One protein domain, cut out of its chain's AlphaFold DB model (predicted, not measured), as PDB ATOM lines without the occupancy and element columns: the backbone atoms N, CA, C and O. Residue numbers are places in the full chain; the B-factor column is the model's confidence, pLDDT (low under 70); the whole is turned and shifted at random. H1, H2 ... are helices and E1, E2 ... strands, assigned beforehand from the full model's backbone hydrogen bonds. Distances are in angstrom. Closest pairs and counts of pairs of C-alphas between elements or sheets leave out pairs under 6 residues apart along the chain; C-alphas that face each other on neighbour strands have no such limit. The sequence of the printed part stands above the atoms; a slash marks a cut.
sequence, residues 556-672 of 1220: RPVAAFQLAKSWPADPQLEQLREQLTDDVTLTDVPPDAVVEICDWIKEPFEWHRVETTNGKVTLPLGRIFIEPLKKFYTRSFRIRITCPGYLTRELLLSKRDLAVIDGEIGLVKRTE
ATOM      1  N   ARG A 556      -7.728 -23.984 -14.074       81.44
ATOM      2  CA  ARG A 556      -6.542 -23.267 -13.574       81.44
ATOM      3  C   ARG A 556      -5.786 -24.073 -12.492       81.44
ATOM      4  O   ARG A 556      -5.864 -23.728 -11.308       81.44
ATOM      5  N   PRO A 557      -5.109 -25.195 -12.839       85.69
ATOM      6  CA  PRO A 557      -4.393 -26.025 -11.868       85.69
ATOM      7  C   PRO A 557      -3.225 -25.302 -11.181       85.69
ATOM      8  O   PRO A 557      -2.944 -25.606 -10.025       85.69
ATOM      9  N   VAL A 558      -2.561 -24.344 -11.838       89.75
ATOM     10  CA  VAL A 558      -1.465 -23.578 -11.226       89.75
ATOM     11  C   VAL A 558      -2.024 -22.579 -10.213       89.75
ATOM     12  O   VAL A 558      -1.548 -22.555  -9.081       89.75
ATOM     13  N   ALA A 559      -3.096 -21.847 -10.528       87.81
ATOM     14  CA  ALA A 559      -3.757 -20.983  -9.545       87.81
ATOM     15  C   ALA A 559      -4.337 -21.771  -8.351       87.81
ATOM     16  O   ALA A 559      -4.356 -21.256  -7.230       87.81
ATOM     17  N   ALA A 560      -4.809 -23.007  -8.564       87.00
ATOM     18  CA  ALA A 560      -5.227 -23.907  -7.484       87.00
ATOM     19  C   ALA A 560      -4.033 -24.396  -6.637       87.00
ATOM     20  O   ALA A 560      -4.145 -24.504  -5.420       87.00
ATOM     21  N   PHE A 561      -2.874 -24.627  -7.257       90.25
ATOM     22  CA  PHE A 561      -1.636 -25.034  -6.584       90.25
ATOM     23  C   PHE A 561      -1.032 -23.914  -5.732       90.25
ATOM     24  O   PHE A 561      -0.643 -24.167  -4.595       90.25
ATOM     25  N   GLN A 562      -1.021 -22.669  -6.224       90.19
ATOM     26  CA  GLN A 562      -0.590 -21.522  -5.414       90.19
ATOM     27  C   GLN A 562      -1.537 -21.274  -4.229       90.19
ATOM     28  O   GLN A 562      -1.071 -20.986  -3.129       90.19
ATOM     29  N   LEU A 563      -2.852 -21.461  -4.413       88.06
ATOM     30  CA  LEU A 563      -3.813 -21.429  -3.305       88.06
ATOM     31  C   LEU A 563      -3.511 -22.531  -2.280       88.06
ATOM     32  O   LEU A 563      -3.347 -22.236  -1.098       88.06
ATOM     33  N   ALA A 564      -3.344 -23.777  -2.732       87.00
ATOM     34  CA  ALA A 564      -3.054 -24.905  -1.853       87.00
ATOM     35  C   ALA A 564      -1.732 -24.745  -1.080       87.00
ATOM     36  O   ALA A 564      -1.636 -25.197   0.060       87.00
ATOM     37  N   LYS A 565      -0.724 -24.066  -1.647       84.94
ATOM     38  CA  LYS A 565       0.509 -23.688  -0.929       84.94
ATOM     39  C   LYS A 565       0.287 -22.665   0.190       84.94
ATOM     40  O   LYS A 565       1.050 -22.672   1.147       84.94
ATOM     41  N   SER A 566      -0.722 -21.800   0.076       84.06
ATOM     42  CA  SER A 566      -1.032 -20.774   1.086       84.06
ATOM     43  C   SER A 566      -1.897 -21.270   2.253       84.06
ATOM     44  O   SER A 566      -1.971 -20.600   3.280       84.06
ATOM     45  N   TRP A 567      -2.533 -22.439   2.114       85.38
ATOM     46  CA  TRP A 567      -3.392 -23.025   3.145       85.38
ATOM     47  C   TRP A 567      -2.645 -23.387   4.443       85.38
ATOM     48  O   TRP A 567      -1.518 -23.891   4.379       85.38
ATOM     49  N   PRO A 568      -3.293 -23.244   5.617       80.62
ATOM     50  CA  PRO A 568      -2.747 -23.711   6.890       80.62
ATOM     51  C   PRO A 568      -2.604 -25.243   6.936       80.62
ATOM     52  O   PRO A 568      -3.155 -25.975   6.112       80.62
ATOM     53  N   ALA A 569      -1.875 -25.737   7.941       77.75
ATOM     54  CA  ALA A 569      -1.713 -27.165   8.207       77.75
ATOM     55  C   ALA A 569      -2.997 -27.774   8.811       77.75
ATOM     56  O   ALA A 569      -3.118 -27.935  10.026       77.75
ATOM     57  N   ASP A 570      -3.966 -28.091   7.951       81.12
ATOM     58  CA  ASP A 570      -5.215 -28.781   8.287       81.12
ATOM     59  C   ASP A 570      -5.305 -30.122   7.531       81.12
ATOM     60  O   ASP A 570      -5.092 -30.125   6.317       81.12
ATOM     61  N   PRO A 571      -5.656 -31.254   8.179       77.56
ATOM     62  CA  PRO A 571      -5.691 -32.565   7.523       77.56
ATOM     63  C   PRO A 571      -6.589 -32.663   6.279       77.56
ATOM     64  O   PRO A 571      -6.286 -33.446   5.383       77.56
ATOM     65  N   GLN A 572      -7.683 -31.895   6.195       72.19
ATOM     66  CA  GLN A 572      -8.569 -31.910   5.023       72.19
ATOM     67  C   GLN A 572      -7.968 -31.125   3.852       72.19
ATOM     68  O   GLN A 572      -8.080 -31.545   2.699       72.19
ATOM     69  N   LEU A 573      -7.293 -30.009   4.142       80.44
ATOM     70  CA  LEU A 573      -6.589 -29.206   3.140       80.44
ATOM     71  C   LEU A 573      -5.316 -29.915   2.657       80.44
ATOM     72  O   LEU A 573      -5.027 -29.907   1.462       80.44
ATOM     73  N   GLU A 574      -4.609 -30.611   3.551       83.25
ATOM     74  CA  GLU A 574      -3.465 -31.466   3.217       83.25
ATOM     75  C   GLU A 574      -3.876 -32.589   2.252       83.25
ATOM     76  O   GLU A 574      -3.283 -32.741   1.187       83.25
ATOM     77  N   GLN A 575      -4.977 -33.296   2.539       82.00
ATOM     78  CA  GLN A 575      -5.497 -34.357   1.668       82.00
ATOM     79  C   GLN A 575      -5.897 -33.848   0.264       82.00
ATOM     80  O   GLN A 575      -5.838 -34.601  -0.715       82.00
ATOM     81  N   LEU A 576      -6.320 -32.585   0.134       81.62
ATOM     82  CA  LEU A 576      -6.594 -31.950  -1.163       81.62
ATOM     83  C   LEU A 576      -5.313 -31.477  -1.865       81.62
ATOM     84  O   LEU A 576      -5.221 -31.578  -3.092       81.62
ATOM     85  N   ARG A 577      -4.314 -31.012  -1.105       85.81
ATOM     86  CA  ARG A 577      -2.982 -30.646  -1.605       85.81
ATOM     87  C   ARG A 577      -2.278 -31.870  -2.194       85.81
ATOM     88  O   ARG A 577      -1.925 -31.831  -3.371       85.81
ATOM     89  N   GLU A 578      -2.195 -32.969  -1.441       84.50
ATOM     90  CA  GLU A 578      -1.658 -34.262  -1.897       84.50
ATOM     91  C   GLU A 578      -2.344 -34.745  -3.185       84.50
ATOM     92  O   GLU A 578      -1.675 -35.169  -4.126       84.50
ATOM     93  N   GLN A 579      -3.676 -34.627  -3.275       82.94
ATOM     94  CA  GLN A 579      -4.443 -35.010  -4.468       82.94
ATOM     95  C   GLN A 579      -4.201 -34.122  -5.697       82.94
ATOM     96  O   GLN A 579      -4.412 -34.594  -6.818       82.94
ATOM     97  N   LEU A 580      -3.795 -32.860  -5.526       85.50
ATOM     98  CA  LEU A 580      -3.426 -31.965  -6.631       85.50
ATOM     99  C   LEU A 580      -1.993 -32.211  -7.121       85.50
ATOM    100  O   LEU A 580      -1.702 -31.989  -8.298       85.50
ATOM    101  N   THR A 581      -1.095 -32.653  -6.246       88.12
ATOM    102  CA  THR A 581       0.338 -32.760  -6.544       88.12
ATOM    103  C   THR A 581       0.776 -34.109  -7.112       88.12
ATOM    104  O   THR A 581       0.115 -35.131  -6.953       88.12
ATOM    105  N   ASP A 582       1.931 -34.100  -7.773       86.31
ATOM    106  CA  ASP A 582       2.741 -35.271  -8.116       86.31
ATOM    107  C   ASP A 582       4.216 -34.832  -8.132       86.31
ATOM    108  O   ASP A 582       4.520 -33.706  -8.540       86.31
ATOM    109  N   ASP A 583       5.127 -35.705  -7.709       84.88
ATOM    110  CA  ASP A 583       6.571 -35.445  -7.747       84.88
ATOM    111  C   ASP A 583       7.166 -35.867  -9.098       84.88
ATOM    112  O   ASP A 583       6.936 -36.982  -9.571       84.88
ATOM    113  N   VAL A 584       7.986 -34.998  -9.695       81.06
ATOM    114  CA  VAL A 584       8.686 -35.251 -10.963       81.06
ATOM    115  C   VAL A 584      10.195 -35.152 -10.762       81.06
ATOM    116  O   VAL A 584      10.685 -34.223 -10.120       81.06
ATOM    117  N   THR A 585      10.939 -36.100 -11.333       79.00
ATOM    118  CA  THR A 585      12.408 -36.080 -11.358       79.00
ATOM    119  C   THR A 585      12.896 -35.408 -12.640       79.00
ATOM    120  O   THR A 585      12.519 -35.796 -13.743       79.00
ATOM    121  N   LEU A 586      13.762 -34.411 -12.496       76.50
ATOM    122  CA  LEU A 586      14.447 -33.712 -13.575       76.50
ATOM    123  C   LEU A 586      15.866 -34.282 -13.710       76.50
ATOM    124  O   LEU A 586      16.729 -34.024 -12.870       76.50
ATOM    125  N   THR A 587      16.107 -35.083 -14.746       70.56
ATOM    126  CA  THR A 587      17.413 -35.700 -15.025       70.56
ATOM    127  C   THR A 587      18.323 -34.772 -15.830       70.56
ATOM    128  O   THR A 587      17.866 -33.982 -16.654       70.56
ATOM    129  N   ASP A 588      19.628 -34.827 -15.545       66.56
ATOM    130  CA  ASP A 588      20.684 -33.993 -16.148       66.56
ATOM    131  C   ASP A 588      20.438 -32.464 -16.116       66.56
ATOM    132  O   ASP A 588      21.053 -31.698 -16.865       66.56
ATOM    133  N   VAL A 589      19.569 -31.995 -15.214       68.62
ATOM    134  CA  VAL A 589      19.291 -30.571 -14.979       68.62
ATOM    135  C   VAL A 589      20.290 -29.994 -13.961       68.62
ATOM    136  O   VAL A 589      20.375 -30.512 -12.845       68.62
ATOM    137  N   PRO A 590      21.052 -28.931 -14.298       74.06
ATOM    138  CA  PRO A 590      22.007 -28.324 -13.370       74.06
ATOM    139  C   PRO A 590      21.346 -27.657 -12.146       74.06
ATOM    140  O   PRO A 590      20.202 -27.207 -12.244       74.06
ATOM    141  N   PRO A 591      22.059 -27.516 -11.009       73.81
ATOM    142  CA  PRO A 591      21.512 -26.909  -9.788       73.81
ATOM    143  C   PRO A 591      21.081 -25.439  -9.921       73.81
ATOM    144  O   PRO A 591      20.294 -24.961  -9.110       73.81
ATOM    145  N   ASP A 592      21.600 -24.717 -10.916       80.69
ATOM    146  CA  ASP A 592      21.279 -23.319 -11.222       80.69
ATOM    147  C   ASP A 592      20.087 -23.146 -12.186       80.69
ATOM    148  O   ASP A 592      19.721 -22.016 -12.523       80.69
ATOM    149  N   ALA A 593      19.440 -24.240 -12.602       83.06
ATOM    150  CA  ALA A 593      18.261 -24.179 -13.455       83.06
ATOM    151  C   ALA A 593      17.046 -23.550 -12.742       83.06
ATOM    152  O   ALA A 593      16.697 -23.887 -11.609       83.06
ATOM    153  N   VAL A 594      16.348 -22.656 -13.441       89.50
ATOM    154  CA  VAL A 594      15.106 -22.026 -12.981       89.50
ATOM    155  C   VAL A 594      13.920 -22.702 -13.661       89.50
ATOM    156  O   VAL A 594      13.788 -22.646 -14.886       89.50
ATOM    157  N   VAL A 595      13.057 -23.318 -12.850       90.38
ATOM    158  CA  VAL A 595      11.791 -23.932 -13.265       90.38
ATOM    159  C   VAL A 595      10.636 -22.967 -12.990       90.38
ATOM    160  O   VAL A 595      10.500 -22.456 -11.877       90.38
ATOM    161  N   GLU A 596       9.784 -22.743 -13.985       93.62
ATOM    162  CA  GLU A 596       8.589 -21.898 -13.913       93.62
ATOM    163  C   GLU A 596       7.369 -22.642 -14.471       93.62
ATOM    164  O   GLU A 596       7.499 -23.439 -15.402       93.62
ATOM    165  N   ILE A 597       6.172 -22.357 -13.954       92.31
ATOM    166  CA  ILE A 597       4.900 -22.889 -14.469       92.31
ATOM    167  C   ILE A 597       3.843 -21.793 -14.623       92.31
ATOM    168  O   ILE A 597       3.802 -20.863 -13.819       92.31
ATOM    169  N   CYS A 598       2.959 -21.922 -15.616       89.62
ATOM    170  CA  CYS A 598       1.801 -21.039 -15.793       89.62
ATOM    171  C   CYS A 598       0.534 -21.817 -16.182       89.62
ATOM    172  O   CYS A 598       0.597 -22.864 -16.838       89.62
ATOM    173  N   ASP A 599      -0.635 -21.279 -15.832       85.88
ATOM    174  CA  ASP A 599      -1.903 -21.775 -16.368       85.88
ATOM    175  C   ASP A 599      -2.008 -21.482 -17.872       85.88
ATOM    176  O   ASP A 599      -1.619 -20.419 -18.349       85.88
ATOM    177  N   TRP A 600      -2.546 -22.436 -18.636       77.19
ATOM    178  CA  TRP A 600      -2.572 -22.361 -20.104       77.19
ATOM    179  C   TRP A 600      -3.814 -21.654 -20.676       77.19
ATOM    180  O   TRP A 600      -3.936 -21.498 -21.885       77.19
ATOM    181  N   ILE A 601      -4.778 -21.257 -19.836       62.38
ATOM    182  CA  ILE A 601      -6.131 -20.886 -20.293       62.38
ATOM    183  C   ILE A 601      -6.326 -19.375 -20.493       62.38
ATOM    184  O   ILE A 601      -7.140 -19.002 -21.340       62.38
ATOM    185  N   LYS A 602      -5.596 -18.511 -19.778       63.66
ATOM    186  CA  LYS A 602      -5.773 -17.049 -19.817       63.66
ATOM    187  C   LYS A 602      -4.435 -16.339 -20.019       63.66
ATOM    188  O   LYS A 602      -3.428 -16.759 -19.459       63.66
ATOM    189  N   GLU A 603      -4.461 -15.257 -20.792       65.44
ATOM    190  CA  GLU A 603      -3.313 -14.381 -21.038       65.44
ATOM    191  C   GLU A 603      -3.483 -13.012 -20.339       65.44
ATOM    192  O   GLU A 603      -4.622 -12.605 -20.073       65.44
ATOM    193  N   PRO A 604      -2.382 -12.293 -20.027       74.00
ATOM    194  CA  PRO A 604      -0.984 -12.720 -20.169       74.00
ATOM    195  C   PRO A 604      -0.643 -13.896 -19.239       74.00
ATOM    196  O   PRO A 604      -1.244 -14.050 -18.178       74.00
ATOM    197  N   PHE A 605       0.301 -14.744 -19.652       82.69
ATOM    198  CA  PHE A 605       0.690 -15.926 -18.880       82.69
ATOM    199  C   PHE A 605       1.417 -15.530 -17.586       82.69
ATOM    200  O   PHE A 605       2.540 -15.025 -17.629       82.69
ATOM    201  N   GLU A 606       0.788 -15.784 -16.439       87.25
ATOM    202  CA  GLU A 606       1.382 -15.559 -15.119       87.25
ATOM    203  C   GLU A 606       2.330 -16.720 -14.774       87.25
ATOM    204  O   GLU A 606       1.900 -17.839 -14.489       87.25
ATOM    205  N   TRP A 607       3.637 -16.471 -14.881       91.06
ATOM    206  CA  TRP A 607       4.677 -17.465 -14.615       91.06
ATOM    207  C   TRP A 607       5.074 -17.455 -13.140       91.06
ATOM    208  O   TRP A 607       5.518 -16.441 -12.606       91.06
ATOM    209  N   HIS A 608       4.957 -18.611 -12.492       91.62
ATOM    210  CA  HIS A 608       5.338 -18.807 -11.100       91.62
ATOM    211  C   HIS A 608       6.538 -19.750 -11.008       91.62
ATOM    212  O   HIS A 608       6.491 -20.873 -11.516       91.62
ATOM    213  N   ARG A 609       7.600 -19.325 -10.318       92.25
ATOM    214  CA  ARG A 609       8.773 -20.169 -10.055       92.25
ATOM    215  C   ARG A 609       8.403 -21.359  -9.160       92.25
ATOM    216  O   ARG A 609       7.624 -21.218  -8.216       92.25
ATOM    217  N   VAL A 610       8.999 -22.517  -9.430       89.69
ATOM    218  CA  VAL A 610       8.913 -23.712  -8.580       89.69
ATOM    219  C   VAL A 610      10.306 -24.052  -8.059       89.69
ATOM    220  O   VAL A 610      11.290 -24.006  -8.797       89.69
ATOM    221  N   GLU A 611      10.400 -24.366  -6.771       85.19
ATOM    222  CA  GLU A 611      11.643 -24.821  -6.151       85.19
ATOM    223  C   GLU A 611      11.955 -26.258  -6.580       85.19
ATOM    224  O   GLU A 611      11.051 -27.065  -6.799       85.19
ATOM    225  N   THR A 612      13.243 -26.569  -6.732       81.44
ATOM    226  CA  THR A 612      13.732 -27.892  -7.138       81.44
ATOM    227  C   THR A 612      14.751 -28.369  -6.112       81.44
ATOM    228  O   THR A 612      15.752 -27.697  -5.875       81.44
ATOM    229  N   THR A 613      14.510 -29.535  -5.516       78.25
ATOM    230  CA  THR A 613      15.311 -30.074  -4.408       78.25
ATOM    231  C   THR A 613      15.903 -31.411  -4.824       78.25
ATOM    232  O   THR A 613      15.169 -32.362  -5.080       78.25
ATOM    233  N   ASN A 614      17.235 -31.497  -4.914       74.38
ATOM    234  CA  ASN A 614      17.962 -32.696  -5.364       74.38
ATOM    235  C   ASN A 614      17.433 -33.270  -6.699       74.38
ATOM    236  O   ASN A 614      17.261 -34.479  -6.842       74.38
ATOM    237  N   GLY A 615      17.120 -32.392  -7.659       72.31
ATOM    238  CA  GLY A 615      16.564 -32.772  -8.962       72.31
ATOM    239  C   GLY A 615      15.078 -33.155  -8.949       72.31
ATOM    240  O   GLY A 615      14.555 -33.530  -9.991       72.31
ATOM    241  N   LYS A 616      14.368 -33.057  -7.817       81.25
ATOM    242  CA  LYS A 616      12.911 -33.251  -7.757       81.25
ATOM    243  C   LYS A 616      12.151 -31.933  -7.742       81.25
ATOM    244  O   LYS A 616      12.568 -30.988  -7.075       81.25
ATOM    245  N   VAL A 617      11.002 -31.910  -8.415       87.38
ATOM    246  CA  VAL A 617      10.053 -30.792  -8.425       87.38
ATOM    247  C   VAL A 617       8.623 -31.309  -8.240       87.38
ATOM    248  O   VAL A 617       8.173 -32.202  -8.959       87.38
ATOM    249  N   THR A 618       7.895 -30.749  -7.275       88.75
ATOM    250  CA  THR A 618       6.484 -31.083  -7.024       88.75
ATOM    251  C   THR A 618       5.588 -30.197  -7.891       88.75
ATOM    252  O   THR A 618       5.690 -28.969  -7.846       88.75
ATOM    253  N   LEU A 619       4.709 -30.806  -8.692       89.69
ATOM    254  CA  LEU A 619       3.924 -30.130  -9.732       89.69
ATOM    255  C   LEU A 619       2.423 -30.473  -9.650       89.69
ATOM    256  O   LEU A 619       2.074 -31.536  -9.136       89.69
ATOM    257  N   PRO A 620       1.515 -29.631 -10.190       88.88
ATOM    258  CA  PRO A 620       0.067 -29.871 -10.157       88.88
ATOM    259  C   PRO A 620      -0.398 -30.898 -11.210       88.88
ATOM    260  O   PRO A 620      -1.160 -30.596 -12.130       88.88
ATOM    261  N   LEU A 621       0.111 -32.125 -11.088       83.44
ATOM    262  CA  LEU A 621      -0.119 -33.269 -11.981       83.44
ATOM    263  C   LEU A 621      -0.993 -34.367 -11.342       83.44
ATOM    264  O   LEU A 621      -1.260 -35.392 -11.979       83.44
ATOM    265  N   GLY A 622      -1.436 -34.158 -10.101       77.94
ATOM    266  CA  GLY A 622      -2.277 -35.070  -9.333       77.94
ATOM    267  C   GLY A 622      -3.678 -35.273  -9.923       77.94
ATOM    268  O   GLY A 622      -4.032 -34.772 -10.994       77.94
ATOM    269  N   ARG A 623      -4.487 -36.082  -9.233       71.88
ATOM    270  CA  ARG A 623      -5.773 -36.588  -9.734       71.88
ATOM    271  C   ARG A 623      -6.901 -36.407  -8.714       71.88
ATOM    272  O   ARG A 623      -7.401 -37.379  -8.152       71.88
ATOM    273  N   ILE A 624      -7.331 -35.161  -8.542       72.06
ATOM    274  CA  ILE A 624      -8.464 -34.776  -7.686       72.06
ATOM    275  C   ILE A 624      -9.755 -35.466  -8.153       72.06
ATOM    276  O   ILE A 624     -10.050 -35.503  -9.353       72.06
ATOM    277  N   PHE A 625     -10.557 -35.969  -7.213       66.62
ATOM    278  CA  PHE A 625     -11.939 -36.386  -7.465       66.62
ATOM    279  C   PHE A 625     -12.915 -35.263  -7.092       66.62
ATOM    280  O   PHE A 625     -12.896 -34.770  -5.971       66.62
ATOM    281  N   ILE A 626     -13.781 -34.861  -8.025       58.25
ATOM    282  CA  ILE A 626     -14.811 -33.841  -7.797       58.25
ATOM    283  C   ILE A 626     -16.139 -34.562  -7.571       58.25
ATOM    284  O   ILE A 626     -16.810 -34.959  -8.529       58.25
ATOM    285  N   GLU A 627     -16.504 -34.755  -6.302       47.25
ATOM    286  CA  GLU A 627     -17.651 -35.576  -5.896       47.25
ATOM    287  C   GLU A 627     -19.000 -35.123  -6.496       47.25
ATOM    288  O   GLU A 627     -19.664 -35.982  -7.088       47.25
ATOM    289  N   PRO A 628     -19.389 -33.827  -6.488       42.88
ATOM    290  CA  PRO A 628     -20.650 -33.380  -7.097       42.88
ATOM    291  C   PRO A 628     -20.775 -33.709  -8.592       42.88
ATOM    292  O   PRO A 628     -21.879 -33.877  -9.105       42.88
ATOM    293  N   LEU A 629     -19.646 -33.837  -9.298       39.19
ATOM    294  CA  LEU A 629     -19.600 -34.187 -10.721       39.19
ATOM    295  C   LEU A 629     -19.283 -35.668 -10.978       39.19
ATOM    296  O   LEU A 629     -19.294 -36.091 -12.136       39.19
ATOM    297  N   LYS A 630     -18.946 -36.430  -9.928       45.56
ATOM    298  CA  LYS A 630     -18.422 -37.810  -9.955       45.56
ATOM    299  C   LYS A 630     -17.310 -38.025 -10.992       45.56
ATOM    300  O   LYS A 630     -17.237 -39.067 -11.644       45.56
ATOM    301  N   LYS A 631     -16.438 -37.024 -11.161       46.94
ATOM    302  CA  LYS A 631     -15.386 -36.983 -12.192       46.94
ATOM    303  C   LYS A 631     -14.013 -36.762 -11.574       46.94
ATOM    304  O   LYS A 631     -13.849 -35.939 -10.681       46.94
ATOM    305  N   PHE A 632     -13.012 -37.456 -12.109       54.88
ATOM    306  CA  PHE A 632     -11.611 -37.147 -11.836       54.88
ATOM    307  C   PHE A 632     -11.132 -36.006 -12.729       54.88
ATOM    308  O   PHE A 632     -11.365 -36.022 -13.939       54.88
ATOM    309  N   TYR A 633     -10.414 -35.060 -12.141       59.50
ATOM    310  CA  TYR A 633      -9.766 -33.967 -12.844       59.50
ATOM    311  C   TYR A 633      -8.305 -34.304 -13.154       59.50
ATOM    312  O   TYR A 633      -7.546 -34.679 -12.264       59.50
ATOM    313  N   THR A 634      -7.912 -34.128 -14.416       56.81
ATOM    314  CA  THR A 634      -6.519 -33.963 -14.854       56.81
ATOM    315  C   THR A 634      -6.494 -32.956 -16.007       56.81
ATOM    316  O   THR A 634      -7.360 -32.987 -16.887       56.81
ATOM    317  N   ARG A 635      -5.527 -32.033 -16.010       68.56
ATOM    318  CA  ARG A 635      -5.329 -31.011 -17.057       68.56
ATOM    319  C   ARG A 635      -3.836 -30.775 -17.295       68.56
ATOM    320  O   ARG A 635      -3.001 -31.393 -16.642       68.56
ATOM    321  N   SER A 636      -3.535 -29.910 -18.258       74.81
ATOM    322  CA  SER A 636      -2.188 -29.463 -18.600       74.81
ATOM    323  C   SER A 636      -1.941 -28.008 -18.203       74.81
ATOM    324  O   SER A 636      -2.861 -27.191 -18.225       74.81
ATOM    325  N   PHE A 637      -0.682 -27.692 -17.927       83.44
ATOM    326  CA  PHE A 637      -0.142 -26.349 -17.683       83.44
ATOM    327  C   PHE A 637       1.153 -26.179 -18.498       83.44
ATOM    328  O   PHE A 637       1.718 -27.179 -18.951       83.44
ATOM    329  N   ARG A 638       1.637 -24.947 -18.723       85.50
ATOM    330  CA  ARG A 638       2.978 -24.776 -19.318       85.50
ATOM    331  C   ARG A 638       4.035 -24.926 -18.232       85.50
ATOM    332  O   ARG A 638       3.854 -24.412 -17.130       85.50
ATOM    333  N   ILE A 639       5.151 -25.561 -18.568       86.81
ATOM    334  CA  ILE A 639       6.392 -25.539 -17.786       86.81
ATOM    335  C   ILE A 639       7.505 -24.925 -18.636       86.81
ATOM    336  O   ILE A 639       7.625 -25.237 -19.822       86.81
ATOM    337  N   ARG A 640       8.327 -24.069 -18.028       88.62
ATOM    338  CA  ARG A 640       9.573 -23.549 -18.592       88.62
ATOM    339  C   ARG A 640      10.728 -23.945 -17.680       88.62
ATOM    340  O   ARG A 640      10.621 -23.850 -16.463       88.62
ATOM    341  N   ILE A 641      11.841 -24.354 -18.276       86.75
ATOM    342  CA  ILE A 641      13.116 -24.583 -17.603       86.75
ATOM    343  C   ILE A 641      14.188 -23.780 -18.344       86.75
ATOM    344  O   ILE A 641      14.402 -23.967 -19.546       86.75
ATOM    345  N   THR A 642      14.854 -22.874 -17.631       86.75
ATOM    346  CA  THR A 642      15.977 -22.066 -18.137       86.75
ATOM    347  C   THR A 642      17.239 -22.374 -17.341       86.75
ATOM    348  O   THR A 642      17.170 -22.592 -16.138       86.75
ATOM    349  N   CYS A 643      18.400 -22.407 -17.997       83.75
ATOM    350  CA  CYS A 643      19.690 -22.590 -17.331       83.75
ATOM    351  C   CYS A 643      20.809 -21.943 -18.175       83.75
ATOM    352  O   CYS A 643      20.844 -22.166 -19.395       83.75
ATOM    353  N   PRO A 644      21.718 -21.145 -17.583       81.06
ATOM    354  CA  PRO A 644      22.889 -20.600 -18.271       81.06
ATOM    355  C   PRO A 644      23.694 -21.681 -19.008       81.06
ATOM    356  O   PRO A 644      24.012 -22.727 -18.456       81.06
ATOM    357  N   GLY A 645      24.019 -21.450 -20.283       75.12
ATOM    358  CA  GLY A 645      24.760 -22.418 -21.111       75.12
ATOM    359  C   GLY A 645      23.937 -23.586 -21.681       75.12
ATOM    360  O   GLY A 645      24.488 -24.389 -22.435       75.12
ATOM    361  N   TYR A 646      22.631 -23.669 -21.406       78.12
ATOM    362  CA  TYR A 646      21.722 -24.689 -21.951       78.12
ATOM    363  C   TYR A 646      20.611 -24.059 -22.811       78.12
ATOM    364  O   TYR A 646      20.410 -22.838 -22.826       78.12
ATOM    365  N   LEU A 647      19.916 -24.881 -23.596       70.38
ATOM    366  CA  LEU A 647      18.710 -24.489 -24.325       70.38
ATOM    367  C   LEU A 647      17.525 -24.381 -23.358       70.38
ATOM    368  O   LEU A 647      17.286 -25.298 -22.575       70.38
ATOM    369  N   THR A 648      16.757 -23.294 -23.450       77.44
ATOM    370  CA  THR A 648      15.482 -23.164 -22.733       77.44
ATOM    371  C   THR A 648      14.517 -24.246 -23.211       77.44
ATOM    372  O   THR A 648      14.250 -24.359 -24.408       77.44
ATOM    373  N   ARG A 649      13.974 -25.033 -22.280       77.12
ATOM    374  CA  ARG A 649      12.880 -25.972 -22.548       77.12
ATOM    375  C   ARG A 649      11.577 -25.333 -22.104       77.12
ATOM    376  O   ARG A 649      11.430 -25.011 -20.934       77.12
ATOM    377  N   GLU A 650      10.632 -25.178 -23.019       80.69
ATOM    378  CA  GLU A 650       9.256 -24.807 -22.695       80.69
ATOM    379  C   GLU A 650       8.322 -25.869 -23.283       80.69
ATOM    380  O   GLU A 650       8.526 -26.308 -24.413       80.69
ATOM    381  N   LEU A 651       7.376 -26.363 -22.484       76.25
ATOM    382  CA  LEU A 651       6.562 -27.544 -22.788       76.25
ATOM    383  C   LEU A 651       5.135 -27.347 -22.263       76.25
ATOM    384  O   LEU A 651       4.934 -26.727 -21.217       76.25
ATOM    385  N   LEU A 652       4.149 -27.945 -22.933       76.94
ATOM    386  CA  LEU A 652       2.816 -28.164 -22.364       76.94
ATOM    387  C   LEU A 652       2.816 -29.528 -21.654       76.94
ATOM    388  O   LEU A 652       3.008 -30.555 -22.302       76.94
ATOM    389  N   LEU A 653       2.640 -29.543 -20.330       77.50
ATOM    390  CA  LEU A 653       2.826 -30.738 -19.502       77.50
ATOM    391  C   LEU A 653       1.512 -31.206 -18.866       77.50
ATOM    392  O   LEU A 653       0.779 -30.415 -18.277       77.50
ATOM    393  N   SER A 654       1.250 -32.512 -18.929       76.12
ATOM    394  CA  SER A 654       0.269 -33.221 -18.096       76.12
ATOM    395  C   SER A 654       0.830 -34.578 -17.662       76.12
ATOM    396  O   SER A 654       1.821 -35.053 -18.220       76.12
ATOM    397  N   LYS A 655       0.160 -35.265 -16.724       73.88
ATOM    398  CA  LYS A 655       0.571 -36.603 -16.249       73.88
ATOM    399  C   LYS A 655       0.573 -37.675 -17.354       73.88
ATOM    400  O   LYS A 655       1.157 -38.738 -17.172       73.88
ATOM    401  N   ARG A 656      -0.049 -37.409 -18.514       63.16
ATOM    402  CA  ARG A 656       0.109 -38.243 -19.716       63.16
ATOM    403  C   ARG A 656       1.315 -37.828 -20.551       63.16
ATOM    404  O   ARG A 656       2.106 -38.692 -20.895       63.16
ATOM    405  N   ASP A 657       1.473 -36.539 -20.851       65.00
ATOM    406  CA  ASP A 657       2.575 -36.045 -21.692       65.00
ATOM    407  C   ASP A 657       3.951 -36.336 -21.053       65.00
ATOM    408  O   ASP A 657       4.887 -36.714 -21.759       65.00
ATOM    409  N   LEU A 658       4.029 -36.283 -19.712       70.38
ATOM    410  CA  LEU A 658       5.178 -36.717 -18.906       70.38
ATOM    411  C   LEU A 658       5.514 -38.208 -19.108       70.38
ATOM    412  O   LEU A 658       6.673 -38.575 -19.275       70.38
ATOM    413  N   ALA A 659       4.502 -39.077 -19.156       64.94
ATOM    414  CA  ALA A 659       4.693 -40.513 -19.369       64.94
ATOM    415  C   ALA A 659       5.109 -40.873 -20.811       64.94
ATOM    416  O   ALA A 659       5.533 -41.997 -21.054       64.94
ATOM    417  N   VAL A 660       4.998 -39.940 -21.767       55.62
ATOM    418  CA  VAL A 660       5.468 -40.111 -23.159       55.62
ATOM    419  C   VAL A 660       6.858 -39.471 -23.364       55.62
ATOM    420  O   VAL A 660       7.411 -39.545 -24.457       55.62
ATOM    421  N   ILE A 661       7.444 -38.835 -22.342       59.09
ATOM    422  CA  ILE A 661       8.890 -38.518 -22.263       59.09
ATOM    423  C   ILE A 661       9.597 -39.442 -21.253       59.09
ATOM    424  O   ILE A 661      10.561 -39.048 -20.609       59.09
ATOM    425  N   ASP A 662       9.061 -40.656 -21.072       61.28
ATOM    426  CA  ASP A 662       9.533 -41.691 -20.137       61.28
ATOM    427  C   ASP A 662       9.697 -41.222 -18.667       61.28
ATOM    428  O   ASP A 662      10.308 -41.905 -17.850       61.28
ATOM    429  N   GLY A 663       9.067 -40.096 -18.301       63.88
ATOM    430  CA  GLY A 663       9.115 -39.484 -16.969       63.88
ATOM    431  C   GLY A 663      10.149 -38.364 -16.790       63.88
ATOM    432  O   GLY A 663      10.193 -37.779 -15.711       63.88
ATOM    433  N   GLU A 664      10.945 -38.041 -17.813       65.56
ATOM    434  CA  GLU A 664      12.164 -37.229 -17.679       65.56
ATOM    435  C   GLU A 664      12.169 -35.955 -18.550       65.56
ATOM    436  O   GLU A 664      11.719 -35.955 -19.697       65.56
ATOM    437  N   ILE A 665      12.721 -34.850 -18.024       70.50
ATOM    438  CA  ILE A 665      12.860 -33.564 -18.739       70.50
ATOM    439  C   ILE A 665      14.330 -33.111 -18.744       70.50
ATOM    440  O   ILE A 665      14.741 -32.269 -17.948       70.50
ATOM    441  N   GLY A 666      15.116 -33.653 -19.677       67.31
ATOM    442  CA  GLY A 666      16.529 -33.298 -19.852       67.31
ATOM    443  C   GLY A 666      16.765 -31.949 -20.549       67.31
ATOM    444  O   GLY A 666      16.147 -31.623 -21.577       67.31
ATOM    445  N   LEU A 667      17.721 -31.174 -20.026       69.50
ATOM    446  CA  LEU A 667      18.251 -29.968 -20.671       69.50
ATOM    447  C   LEU A 667      19.395 -30.305 -21.638       69.50
ATOM    448  O   LEU A 667      20.168 -31.232 -21.427       69.50
ATOM    449  N   VAL A 668      19.537 -29.510 -22.703       67.88
ATOM    450  CA  VAL A 668      20.574 -29.716 -23.729       67.88
ATOM    451  C   VAL A 668      21.572 -28.567 -23.695       67.88
ATOM    452  O   VAL A 668      21.190 -27.401 -23.805       67.88
ATOM    453  N   LYS A 669      22.854 -28.897 -23.515       70.12
ATOM    454  CA  LYS A 669      23.955 -27.931 -23.427       70.12
ATOM    455  C   LYS A 669      24.221 -27.283 -24.789       70.12
ATOM    456  O   LYS A 669      24.190 -27.959 -25.813       70.12
ATOM    457  N   ARG A 670      24.524 -25.982 -24.810       68.75
ATOM    458  CA  ARG A 670      24.929 -25.260 -26.027       68.75
ATOM    459  C   ARG A 670      26.380 -25.617 -26.366       68.75
ATOM    460  O   ARG A 670      27.301 -25.084 -25.753       68.75
ATOM    461  N   THR A 671      26.576 -26.548 -27.298       57.19
ATOM    462  CA  THR A 671      27.909 -27.010 -27.743       57.19
ATOM    463  C   THR A 671      28.307 -26.513 -29.133       57.19
ATOM    464  O   THR A 671      29.486 -26.546 -29.465       57.19
ATOM    465  N   GLU A 672      27.348 -26.040 -29.926       55.44
ATOM    466  CA  GLU A 672      27.521 -25.546 -31.298       55.44
ATOM    467  C   GLU A 672      26.684 -24.267 -31.498       55.44
ATOM    468  O   GLU A 672      25.717 -24.058 -30.752       55.44
TER     469      GLU A 672
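What this domain is: This is residues 556 to 672 of the 1220 residues of the protein "Non-specific serine/threonine protein kinase" of Rhodopirellula sp (UniProt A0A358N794). A strongly turning sheet of four strands, E3, E2, E5 and E6, makes one wall, with a small two-stranded ribbon of E1 and E4 set off from it and a helical hairpin, H1 and H2, at one end of the strands. The loop round Pro 628 reaches beyond the hairpin, and the tail to Glu 672 runs out at the other end; together they make the long axis. The printed part has 117 residues with two named helices and six named strands, in the order H1 H2 E1 E2 E3 E4 E5 E6; both sheets are antiparallel, the larger in the order E3 - E2 - E5 - E6. The class is mixed, helices and strands, with under half of the residues in named elements. The whole is compact, with a radius of gyration of the C-alphas of 15.1 A, yet elongated in outline, spanning 54 by 30 by 27 A.

Where its parts are: H1, residues 557 to 566, begins at C-alpha 557 (-4.393, -26.025, -11.868) and is 14.4 A long. H2, residues 571 to 580, is 14.3 A long. E1 is residues 582 to 585, E2 residues 594 to 598, 13.6 A long, E3 residues 608 to 610 and E4 residues 616 to 619. E5, residues 637 to 642, is the longest strand, 16.7 A from C-alpha 637 at (-0.142, -26.349, -17.683). E6, residues 649 to 653, ends at C-alpha 653 (2.826, -30.738, -19.502).

How they stand to each other: In the larger sheet, E2 and E5 are antiparallel at 160 degrees, with N 596 and O 640 2.8 A apart, within hydrogen-bond range. E5 and E6 form a hairpin, with N 639 and O 651 at 2.9 A. E2 and E3 form another, with N 608 and O 597 at 2.9 A. Edge to edge, the strands' lines turn by 84 degrees. E1 and E4 are antiparallel at 147 degrees, with N 584 and O 617 at 2.9 A. The closest C-alphas of E3 and E4, those of Val 610 and Val 617, are 7.2 A apart; E2 and E4 are apart. H1 only grazes the larger sheet, with residues 557 to 562; the C-alphas of Val 558 and Cys 598, the closest of H1 and E2, are 6.2 A apart. H1 and H2, a helical hairpin, touch at Ala 564 and Arg 577, whose C-alphas, their closest, are 5.7 A apart, at a shallow tilt of 29 degrees, opposite ways. H2 is not on that sheet. In both helices every O i to N i+4 pair is within hydrogen-bond range.

The domain as a whole: The two C-alphas farthest apart, those of Pro 628 and Glu 672, are 54.5 A apart. The printed part has no cut. The link E4 to E5, residues 620 to 636, is long; in it residues 625 to 626 pair antiparallel with residues 631 to 632. Residues 654 to 672 hold no named element. The mean pLDDT of the printed part is 76.4, and 30 residues are under 70, among them residues 625 to 635 and 670 to 672.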